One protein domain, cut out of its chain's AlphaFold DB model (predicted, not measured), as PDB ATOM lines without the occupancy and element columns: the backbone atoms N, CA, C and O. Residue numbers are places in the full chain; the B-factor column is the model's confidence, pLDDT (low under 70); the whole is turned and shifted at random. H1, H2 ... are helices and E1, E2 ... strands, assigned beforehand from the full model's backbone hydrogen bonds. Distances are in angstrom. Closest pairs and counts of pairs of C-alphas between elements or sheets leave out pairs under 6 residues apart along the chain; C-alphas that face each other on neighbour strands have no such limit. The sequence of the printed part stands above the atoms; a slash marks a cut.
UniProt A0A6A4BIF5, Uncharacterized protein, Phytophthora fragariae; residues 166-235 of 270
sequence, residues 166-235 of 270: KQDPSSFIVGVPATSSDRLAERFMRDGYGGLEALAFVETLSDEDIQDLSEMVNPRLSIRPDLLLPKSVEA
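This is residues 166 to 235 of the 270 residues of an uncharacterized protein of Phytophthora fragariae (UniProt A0A6A4BIF5). What does the model look like at first sight? It is one narrow, strongly twisted antiparallel sheet built along the long, bending strand E3, with a small helix at each far end: H1 beyond the end of E2 and start of E3, H2 beyond the end of E3. From H2 the chain folds back through a loop, in which residues 217 to 221 stick out, to strand E4 beside E3. What are its parts and size? The printed part has 70 residues, with four named strands and two named helices along the chain as E1, E2, H1, E3, H2, E4; the sheet's order is E1, E2, E3, E4, and the class is mixed, helices and strands. The whole is loose, with a radius of gyration of the C-alphas of 15.5 A and spans of 44 by 31 by 19 A.

Where does the printed part begin? E1 is residues 166 to 168, 5.6 A long, from C-alpha 166 at (-15.745, 34.681, -23.474). E2 is residues 171 to 177, 19.2 A, and H1 is residues 180 to 184, 6.3 A. What follows? E3, residues 193 to 204, measures 28.1 A and ends at C-alpha 204 at (-29.105, 43.596, -29.041). H2 is residues 207 to 216, 14.5 A, and E4 is residues 226 to 230, 13.1 A, ending at C-alpha 230 at (-16.010, 39.923, -36.806).

How do the strands pair? The hairpin E1 and E2 is antiparallel at 142 degrees, with N 171 and O 168 at 3.3 A, within hydrogen-bond range. E2 and E3 are antiparallel at 142 degrees, with N 174 and O 197 at 2.9 A; E3 bends by 57 degrees at residue 196. E3 and E4 are antiparallel at 134 degrees, with N 200 and O 229 at 2.8 A. How do the helices stand to the sheet? H1 is on the sheet but only grazes it, with residues 180 to 183; the closest C-alphas of H1 and E3 are those of Asp 182 and Gly 194, 5.9 A. H2 is not on the sheet, and H1 and H2 are apart. In both helices every O i to N i+4 pair is within hydrogen-bond range.

How far does it reach? The two C-alphas farthest apart, those of Glu 186 and Glu 208, are 44.2 A apart. Is anything cut, long or free? The printed part has no cut and no long link, and residues 215 to 221, of which 215 and 216 belong to H2, stand free. Where is confidence low? The mean pLDDT of the printed part is 77.4, and residues 166 to 170, 186 to 193 and 232 to 235 are under 70.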
ATOM      1  N   LYS A 166     -15.465  33.285 -23.807       59.38
ATOM      2  CA  LYS A 166     -15.745  34.681 -23.474       59.38
ATOM      3  C   LYS A 166     -14.512  35.282 -22.796       59.38
ATOM      4  O   LYS A 166     -14.271  34.996 -21.625       59.38
ATOM      5  N   GLN A 167     -13.717  36.058 -23.533       56.78
ATOM      6  CA  GLN A 167     -12.543  36.738 -22.964       56.78
ATOM      7  C   GLN A 167     -12.919  38.022 -22.219       56.78
ATOM      8  O   GLN A 167     -12.270  38.360 -21.238       56.78
ATOM      9  N   ASP A 168     -13.984  38.692 -22.657       58.53
ATOM     10  CA  ASP A 168     -14.454  39.967 -22.110       58.53
ATOM     11  C   ASP A 168     -15.998  40.002 -22.129       58.53
ATOM     12  O   ASP A 168     -16.610  39.182 -22.824       58.53
ATOM     13  N   PRO A 169     -16.685  40.929 -21.428       62.09
ATOM     14  CA  PRO A 169     -18.145  41.059 -21.472       62.09
ATOM     15  C   PRO A 169     -18.734  41.082 -22.889       62.09
ATOM     16  O   PRO A 169     -19.811  40.521 -23.091       62.09
ATOM     17  N   SER A 170     -17.994  41.671 -23.834       64.88
ATOM     18  CA  SER A 170     -18.383  41.997 -25.208       64.88
ATOM     19  C   SER A 170     -17.628  41.225 -26.302       64.88
ATOM     20  O   SER A 170     -17.805  41.550 -27.475       64.88
ATOM     21  N   SER A 171     -16.789  40.227 -25.982       71.38
ATOM     22  CA  SER A 171     -16.028  39.487 -27.008       71.38
ATOM     23  C   SER A 171     -16.037  37.966 -26.840       71.38
ATOM     24  O   SER A 171     -15.963  37.425 -25.732       71.38
ATOM     25  N   PHE A 172     -16.118  37.274 -27.977       75.81
ATOM     26  CA  PHE A 172     -16.189  35.819 -28.084       75.81
ATOM     27  C   PHE A 172     -15.180  35.334 -29.120       75.81
ATOM     28  O   PHE A 172     -15.183  35.816 -30.248       75.81
ATOM     29  N   ILE A 173     -14.362  34.341 -28.779       78.88
ATOM     30  CA  ILE A 173     -13.592  33.608 -29.791       78.88
ATOM     31  C   ILE A 173     -14.460  32.465 -30.317       78.88
ATOM     32  O   ILE A 173     -15.092  31.756 -29.537       78.88
ATOM     33  N   VAL A 174     -14.489  32.286 -31.635       78.56
ATOM     34  CA  VAL A 174     -15.116  31.150 -32.321       78.56
ATOM     35  C   VAL A 174     -14.106  30.512 -33.268       78.56
ATOM     36  O   VAL A 174     -13.185  31.169 -33.744       78.56
ATOM     37  N   GLY A 175     -14.252  29.219 -33.545       78.56
ATOM     38  CA  GLY A 175     -13.449  28.563 -34.573       78.56
ATOM     39  C   GLY A 175     -14.148  28.600 -35.931       78.56
ATOM     40  O   GLY A 175     -15.343  28.312 -36.021       78.56
ATOM     41  N   VAL A 176     -13.391  28.929 -36.976       79.31
ATOM     42  CA  VAL A 176     -13.857  28.990 -38.368       79.31
ATOM     43  C   VAL A 176     -13.640  27.619 -39.024       79.31
ATOM     44  O   VAL A 176     -12.524  27.100 -38.938       79.31
ATOM     45  N   PRO A 177     -14.652  26.995 -39.660       77.62
ATOM     46  CA  PRO A 177     -14.476  25.731 -40.382       77.62
ATOM     47  C   PRO A 177     -13.429  25.836 -41.499       77.62
ATOM     48  O   PRO A 177     -13.321  26.874 -42.148       77.62
ATOM     49  N   ALA A 178     -12.675  24.764 -41.747       78.50
ATOM     50  CA  ALA A 178     -11.655  24.746 -42.796       78.50
ATOM     51  C   ALA A 178     -12.265  24.885 -44.200       78.50
ATOM     52  O   ALA A 178     -13.128  24.099 -44.604       78.50
ATOM     53  N   THR A 179     -11.774  25.853 -44.973       77.19
ATOM     54  CA  THR A 179     -12.126  26.025 -46.386       77.19
ATOM     55  C   THR A 179     -11.385  25.017 -47.269       77.19
ATOM     56  O   THR A 179     -10.421  24.372 -46.849       77.19
ATOM     57  N   SER A 180     -11.792  24.878 -48.533       74.25
ATOM     58  CA  SER A 180     -11.071  24.046 -49.508       74.25
ATOM     59  C   SER A 180      -9.605  24.472 -49.680       74.25
ATOM     60  O   SER A 180      -8.738  23.611 -49.823       74.25
ATOM     61  N   SER A 181      -9.315  25.772 -49.597       78.06
ATOM     62  CA  SER A 181      -7.953  26.317 -49.637       78.06
ATOM     63  C   SER A 181      -7.113  25.887 -48.432       78.06
ATOM     64  O   SER A 181      -5.951  25.525 -48.606       78.06
ATOM     65  N   ASP A 182      -7.694  25.863 -47.229       72.62
ATOM     66  CA  ASP A 182      -6.987  25.446 -46.005       72.62
ATOM     67  C   ASP A 182      -6.631  23.955 -46.053       72.62
ATOM     68  O   ASP A 182      -5.516  23.560 -45.703       72.62
ATOM     69  N   ARG A 183      -7.550  23.136 -46.586       70.31
ATOM     70  CA  ARG A 183      -7.338  21.700 -46.834       70.31
ATOM     71  C   ARG A 183      -6.202  21.460 -47.830       70.31
ATOM     72  O   ARG A 183      -5.351  20.618 -47.571       70.31
ATOM     73  N   LEU A 184      -6.163  22.213 -48.933       70.19
ATOM     74  CA  LEU A 184      -5.093  22.138 -49.943       70.19
ATOM     75  C   LEU A 184      -3.740  22.661 -49.437       70.19
ATOM     76  O   LEU A 184      -2.698  22.280 -49.962       70.19
ATOM     77  N   ALA A 185      -3.743  23.542 -48.437       70.44
ATOM     78  CA  ALA A 185      -2.535  24.086 -47.827       70.44
ATOM     79  C   ALA A 185      -1.964  23.213 -46.693       70.44
ATOM     80  O   ALA A 185      -0.958  23.620 -46.105       70.44
ATOM     81  N   GLU A 186      -2.619  22.090 -46.358       62.81
ATOM     82  CA  GLU A 186      -2.294  21.144 -45.269       62.81
ATOM     83  C   GLU A 186      -2.018  21.808 -43.903       62.81
ATOM     84  O   GLU A 186      -1.324  21.268 -43.040       62.81
ATOM     85  N   ARG A 187      -2.567  23.007 -43.676       59.06
ATOM     86  CA  ARG A 187      -2.282  23.831 -42.495       59.06
ATOM     87  C   ARG A 187      -3.485  23.907 -41.562       59.06
ATOM     88  O   ARG A 187      -4.622  24.000 -41.996       59.06
ATOM     89  N   PHE A 188      -3.199  23.860 -40.261       56.03
ATOM     90  CA  PHE A 188      -4.141  24.044 -39.142       56.03
ATOM     91  C   PHE A 188      -5.349  23.093 -39.047       56.03
ATOM     92  O   PHE A 188      -6.155  23.253 -38.139       56.03
ATOM     93  N   MET A 189      -5.393  22.030 -39.857       60.00
ATOM     94  CA  MET A 189      -6.446  20.999 -39.932       60.00
ATOM     95  C   MET A 189      -6.621  20.098 -38.684       60.00
ATOM     96  O   MET A 189      -7.054  18.949 -38.801       60.00
ATOM     97  N   ARG A 190      -6.322  20.578 -37.470       56.59
ATOM     98  CA  ARG A 190      -6.721  19.871 -36.248       56.59
ATOM     99  C   ARG A 190      -8.230  20.050 -36.068       56.59
ATOM    100  O   ARG A 190      -8.723  21.166 -35.937       56.59
ATOM    101  N   ASP A 191      -8.949  18.934 -36.114       63.41
ATOM    102  CA  ASP A 191     -10.378  18.834 -35.799       63.41
ATOM    103  C   ASP A 191     -11.329  19.584 -36.767       63.41
ATOM    104  O   ASP A 191     -12.482  19.851 -36.439       63.41
ATOM    105  N   GLY A 192     -10.871  19.882 -37.993       68.12
ATOM    106  CA  GLY A 192     -11.695  20.466 -39.067       68.12
ATOM    107  C   GLY A 192     -11.822  21.995 -39.055       68.12
ATOM    108  O   GLY A 192     -12.593  22.550 -39.842       68.12
ATOM    109  N   TYR A 193     -11.062  22.684 -38.203       69.81
ATOM    110  CA  TYR A 193     -10.952  24.143 -38.203       69.81
ATOM    111  C   TYR A 193      -9.925  24.650 -39.228       69.81
ATOM    112  O   TYR A 193      -8.872  24.048 -39.411       69.81
ATOM    113  N   GLY A 194     -10.225  25.784 -39.867       74.88
ATOM    114  CA  GLY A 194      -9.279  26.577 -40.667       74.88
ATOM    115  C   GLY A 194      -8.617  27.702 -39.864       74.88
ATOM    116  O   GLY A 194      -7.574  28.218 -40.255       74.88
ATOM    117  N   GLY A 195      -9.185  28.067 -38.711       78.75
ATOM    118  CA  GLY A 195      -8.627  29.089 -37.828       78.75
ATOM    119  C   GLY A 195      -9.543  29.454 -36.661       78.75
ATOM    120  O   GLY A 195     -10.557  28.801 -36.412       78.75
ATOM    121  N   LEU A 196      -9.175  30.525 -35.956       79.94
ATOM    122  CA  LEU A 196      -9.987  31.167 -34.922       79.94
ATOM    123  C   LEU A 196     -10.313  32.600 -35.349       79.94
ATOM    124  O   LEU A 196      -9.456  33.295 -35.892       79.94
ATOM    125  N   GLU A 197     -11.524  33.046 -35.045       81.25
ATOM    126  CA  GLU A 197     -12.024  34.396 -35.293       81.25
ATOM    127  C   GLU A 197     -12.541  34.997 -33.982       81.25
ATOM    128  O   GLU A 197     -13.149  34.311 -33.157       81.25
ATOM    129  N   ALA A 198     -12.278  36.286 -33.768       83.94
ATOM    130  CA  ALA A 198     -12.799  37.027 -32.628       83.94
ATOM    131  C   ALA A 198     -14.029  37.826 -33.063       83.94
ATOM    132  O   ALA A 198     -13.934  38.690 -33.933       83.94
ATOM    133  N   LEU A 199     -15.169  37.560 -32.434       84.44
ATOM    134  CA  LEU A 199     -16.402  38.313 -32.613       84.44
ATOM    135  C   LEU A 199     -16.554  39.345 -31.492       84.44
ATOM    136  O   LEU A 199     -16.311  39.042 -30.319       84.44
ATOM    137  N   ALA A 200     -16.994  40.547 -31.848       83.81
ATOM    138  CA  ALA A 200     -17.367  41.610 -30.925       83.81
ATOM    139  C   ALA A 200     -18.890  41.791 -30.906       83.81
ATOM    140  O   ALA A 200     -19.550  41.688 -31.939       83.81
ATOM    141  N   PHE A 201     -19.437  42.071 -29.724       84.31
ATOM    142  CA  PHE A 201     -20.810  42.542 -29.559       84.31
ATOM    143  C   PHE A 201     -20.984  43.916 -30.209       84.31
ATOM    144  O   PHE A 201     -20.141  44.796 -30.023       84.31
ATOM    145  N   VAL A 202     -22.087  44.082 -30.934       85.25
ATOM    146  CA  VAL A 202     -22.480  45.340 -31.576       85.25
ATOM    147  C   VAL A 202     -23.711  45.915 -30.886       85.25
ATOM    148  O   VAL A 202     -23.653  47.018 -30.350       85.25
ATOM    149  N   GLU A 203     -24.804  45.154 -30.876       86.75
ATOM    150  CA  GLU A 203     -26.125  45.596 -30.426       86.75
ATOM    151  C   GLU A 203     -26.981  44.384 -30.018       86.75
ATOM    152  O   GLU A 203     -26.661  43.243 -30.362       86.75
ATOM    153  N   THR A 204     -28.060  44.604 -29.268       89.25
ATOM    154  CA  THR A 204     -29.105  43.596 -29.041       89.25
ATOM    155  C   THR A 204     -30.210  43.739 -30.082       89.25
ATOM    156  O   THR A 204     -30.791  44.815 -30.195       89.25
ATOM    157  N   LEU A 205     -30.526  42.655 -30.789       91.00
ATOM    158  CA  LEU A 205     -31.694  42.533 -31.666       91.00
ATOM    159  C   LEU A 205     -32.989  42.852 -30.903       91.00
ATOM    160  O   LEU A 205     -33.096  42.531 -29.714       91.00
ATOM    161  N   SER A 206     -33.967  43.450 -31.588       92.19
ATOM    162  CA  SER A 206     -35.301  43.680 -31.018       92.19
ATOM    163  C   SER A 206     -36.098  42.377 -30.884       92.19
ATOM    164  O   SER A 206     -35.780  41.369 -31.522       92.19
ATOM    165  N   ASP A 207     -37.152  42.390 -30.063       93.62
ATOM    166  CA  ASP A 207     -38.061  41.243 -29.942       93.62
ATOM    167  C   ASP A 207     -38.759  40.956 -31.287       93.62
ATOM    168  O   ASP A 207     -38.965  39.793 -31.641       93.62
ATOM    169  N   GLU A 208     -39.048  41.999 -32.075       95.25
ATOM    170  CA  GLU A 208     -39.529  41.904 -33.454       95.25
ATOM    171  C   GLU A 208     -38.509  41.217 -34.381       95.25
ATOM    172  O   GLU A 208     -38.854  40.226 -35.024       95.25
ATOM    173  N   ASP A 209     -37.241  41.655 -34.398       92.81
ATOM    174  CA  ASP A 209     -36.188  41.030 -35.222       92.81
ATOM    175  C   ASP A 209     -35.995  39.548 -34.863       92.81
ATOM    176  O   ASP A 209     -35.802  38.699 -35.735       92.81
ATOM    177  N   ILE A 210     -36.035  39.217 -33.567       91.81
ATOM    178  CA  ILE A 210     -35.913  37.838 -33.078       91.81
ATOM    179  C   ILE A 210     -37.113  37.003 -33.538       91.81
ATOM    180  O   ILE A 210     -36.929  35.849 -33.935       91.81
ATOM    181  N   GLN A 211     -38.322  37.567 -33.510       91.38
ATOM    182  CA  GLN A 211     -39.538  36.892 -33.956       91.38
ATOM    183  C   GLN A 211     -39.516  36.635 -35.471       91.38
ATOM    184  O   GLN A 211     -39.755  35.494 -35.880       91.38
ATOM    185  N   ASP A 212     -39.149  37.625 -36.282       92.38
ATOM    186  CA  ASP A 212     -39.021  37.499 -37.741       92.38
ATOM    187  C   ASP A 212     -37.932  36.478 -38.118       92.38
ATOM    188  O   ASP A 212     -38.158  35.557 -38.909       92.38
ATOM    189  N   LEU A 213     -36.760  36.553 -37.477       90.69
ATOM    190  CA  LEU A 213     -35.700  35.558 -37.653       90.69
ATOM    191  C   LEU A 213     -36.162  34.153 -37.240       90.69
ATOM    192  O   LEU A 213     -35.761  33.182 -37.880       90.69
ATOM    193  N   SER A 214     -37.008  34.017 -36.210       89.62
ATOM    194  CA  SER A 214     -37.516  32.714 -35.752       89.62
ATOM    195  C   SER A 214     -38.450  32.032 -36.756       89.62
ATOM    196  O   SER A 214     -38.502  30.803 -36.786       89.62
ATOM    197  N   GLU A 215     -39.138  32.803 -37.606       91.62
ATOM    198  CA  GLU A 215     -39.927  32.277 -38.726       91.62
ATOM    199  C   GLU A 215     -39.023  31.809 -39.881       91.62
ATOM    200  O   GLU A 215     -39.310  30.809 -40.542       91.62
ATOM    201  N   MET A 216     -37.896  32.497 -40.098       89.12
ATOM    202  CA  MET A 216     -36.952  32.202 -41.182       89.12
ATOM    203  C   MET A 216     -35.972  31.057 -40.879       89.12
ATOM    204  O   MET A 216     -35.517  30.381 -41.808       89.12
ATOM    205  N   VAL A 217     -35.600  30.836 -39.613       89.25
ATOM    206  CA  VAL A 217     -34.658  29.772 -39.215       89.25
ATOM    207  C   VAL A 217     -35.372  28.494 -38.769       89.25
ATOM    208  O   VAL A 217     -36.559  28.465 -38.469       89.25
ATOM    209  N   ASN A 218     -34.631  27.387 -38.700       84.00
ATOM    210  CA  ASN A 218     -35.177  26.136 -38.175       84.00
ATOM    211  C   ASN A 218     -35.545  26.303 -36.680       84.00
ATOM    212  O   ASN A 218     -34.641  26.619 -35.905       84.00
ATOM    213  N   PRO A 219     -36.782  25.989 -36.232       80.69
ATOM    214  CA  PRO A 219     -37.211  26.156 -34.832       80.69
ATOM    215  C   PRO A 219     -36.406  25.371 -33.781       80.69
ATOM    216  O   PRO A 219     -36.608  25.542 -32.582       80.69
ATOM    217  N   ARG A 220     -35.511  24.469 -34.207       79.44
ATOM    218  CA  ARG A 220     -34.559  23.757 -33.336       79.44
ATOM    219  C   ARG A 220     -33.269  24.543 -33.068       79.44
ATOM    220  O   ARG A 220     -32.434  24.068 -32.302       79.44
ATOM    221  N   LEU A 221     -33.077  25.694 -33.712       78.31
ATOM    222  CA  LEU A 221     -31.926  26.576 -33.531       78.31
ATOM    223  C   LEU A 221     -32.308  27.729 -32.602       78.31
ATOM    224  O   LEU A 221     -33.268  28.449 -32.854       78.31
ATOM    225  N   SER A 222     -31.535  27.924 -31.537       80.44
ATOM    226  CA  SER A 222     -31.685  29.077 -30.654       80.44
ATOM    227  C   SER A 222     -31.039  30.317 -31.271       80.44
ATOM    228  O   SER A 222     -29.825  30.364 -31.488       80.44
ATOM    229  N   ILE A 223     -31.851  31.342 -31.522       84.88
ATOM    230  CA  ILE A 223     -31.369  32.689 -31.836       84.88
ATOM    231  C   ILE A 223     -30.835  33.305 -30.535       84.88
ATOM    232  O   ILE A 223     -31.456  33.177 -29.479       84.88
ATOM    233  N   ARG A 224     -29.666  33.952 -30.595       83.12
ATOM    234  CA  ARG A 224     -29.198  34.830 -29.513       83.12
ATOM    235  C   ARG A 224     -29.678  36.254 -29.799       83.12
ATOM    236  O   ARG A 224     -29.586  36.659 -30.953       83.12
ATOM    237  N   PRO A 225     -30.094  37.021 -28.777       85.88
ATOM    238  CA  PRO A 225     -30.419  38.435 -28.951       85.88
ATOM    239  C   PRO A 225     -29.175  39.279 -29.268       85.88
ATOM    240  O   PRO A 225     -29.299  40.380 -29.776       85.88
ATOM    241  N   ASP A 226     -27.967  38.787 -28.982       87.44
ATOM    242  CA  ASP A 226     -26.723  39.523 -29.213       87.44
ATOM    243  C   ASP A 226     -26.301  39.488 -30.693       87.44
ATOM    244  O   ASP A 226     -25.892  38.433 -31.195       87.44
ATOM    245  N   LEU A 227     -26.302  40.638 -31.371       87.44
ATOM    246  CA  LEU A 227     -25.684  40.797 -32.686       87.44
ATOM    247  C   LEU A 227     -24.159  40.860 -32.526       87.44
ATOM    248  O   LEU A 227     -23.611  41.763 -31.887       87.44
ATOM    249  N   LEU A 228     -23.471  39.880 -33.115       86.25
ATOM    250  CA  LEU A 228     -22.016  39.754 -33.076       86.25
ATOM    251  C   LEU A 228     -21.431  39.910 -34.484       86.25
ATOM    252  O   LEU A 228     -21.890  39.241 -35.410       86.25
ATOM    253  N   LEU A 229     -20.382  40.719 -34.633       85.81
ATOM    254  CA  LEU A 229     -19.631  40.864 -35.887       85.81
ATOM    255  C   LEU A 229     -18.152  40.485 -35.711       85.81
ATOM    256  O   LEU A 229     -17.616  40.635 -34.611       85.81
ATOM    257  N   PRO A 230     -17.465  40.040 -36.782       85.06
ATOM    258  CA  PRO A 230     -16.010  39.923 -36.806       85.06
ATOM    259  C   PRO A 230     -15.333  41.210 -36.332       85.06
ATOM    260  O   PRO A 230     -15.612  42.300 -36.835       85.06
ATOM    261  N   LYS A 231     -14.425  41.096 -35.359       77.88
ATOM    262  CA  LYS A 231     -13.656  42.239 -34.869       77.88
ATOM    263  C   LYS A 231     -12.640  42.652 -35.934       77.88
ATOM    264  O   LYS A 231     -11.680  41.930 -36.196       77.88
ATOM    265  N   SER A 232     -12.842  43.826 -36.530       64.12
ATOM    266  CA  SER A 232     -11.904  44.399 -37.495       64.12
ATOM    267  C   SER A 232     -10.541  44.674 -36.846       64.12
ATOM    268  O   SER A 232     -10.446  45.155 -35.714       64.12
ATOM    269  N   VAL A 233      -9.469  44.370 -37.581       57.47
ATOM    270  CA  VAL A 233      -8.080  44.524 -37.106       57.47
ATOM    271  C   VAL A 233      -7.698  46.005 -36.926       57.47
ATOM    272  O   VAL A 233      -6.830  46.316 -36.113       57.47
ATOM    273  N   GLU A 234      -8.400  46.922 -37.603       48.25
ATOM    274  CA  GLU A 234      -8.262  48.382 -37.461       48.25
ATOM    275  C   GLU A 234      -8.514  48.901 -36.031       48.25
ATOM    276  O   GLU A 234      -7.938  49.916 -35.637       48.25
ATOM    277  N   ALA A 235      -9.346  48.222 -35.229       47.59
ATOM    278  CA  ALA A 235      -9.683  48.633 -33.862       47.59
ATOM    279  C   ALA A 235      -8.621  48.178 -32.837       47.59
ATOM    280  O   ALA A 235      -8.896  47.385 -31.931       47.59
TER     281      ALA A 235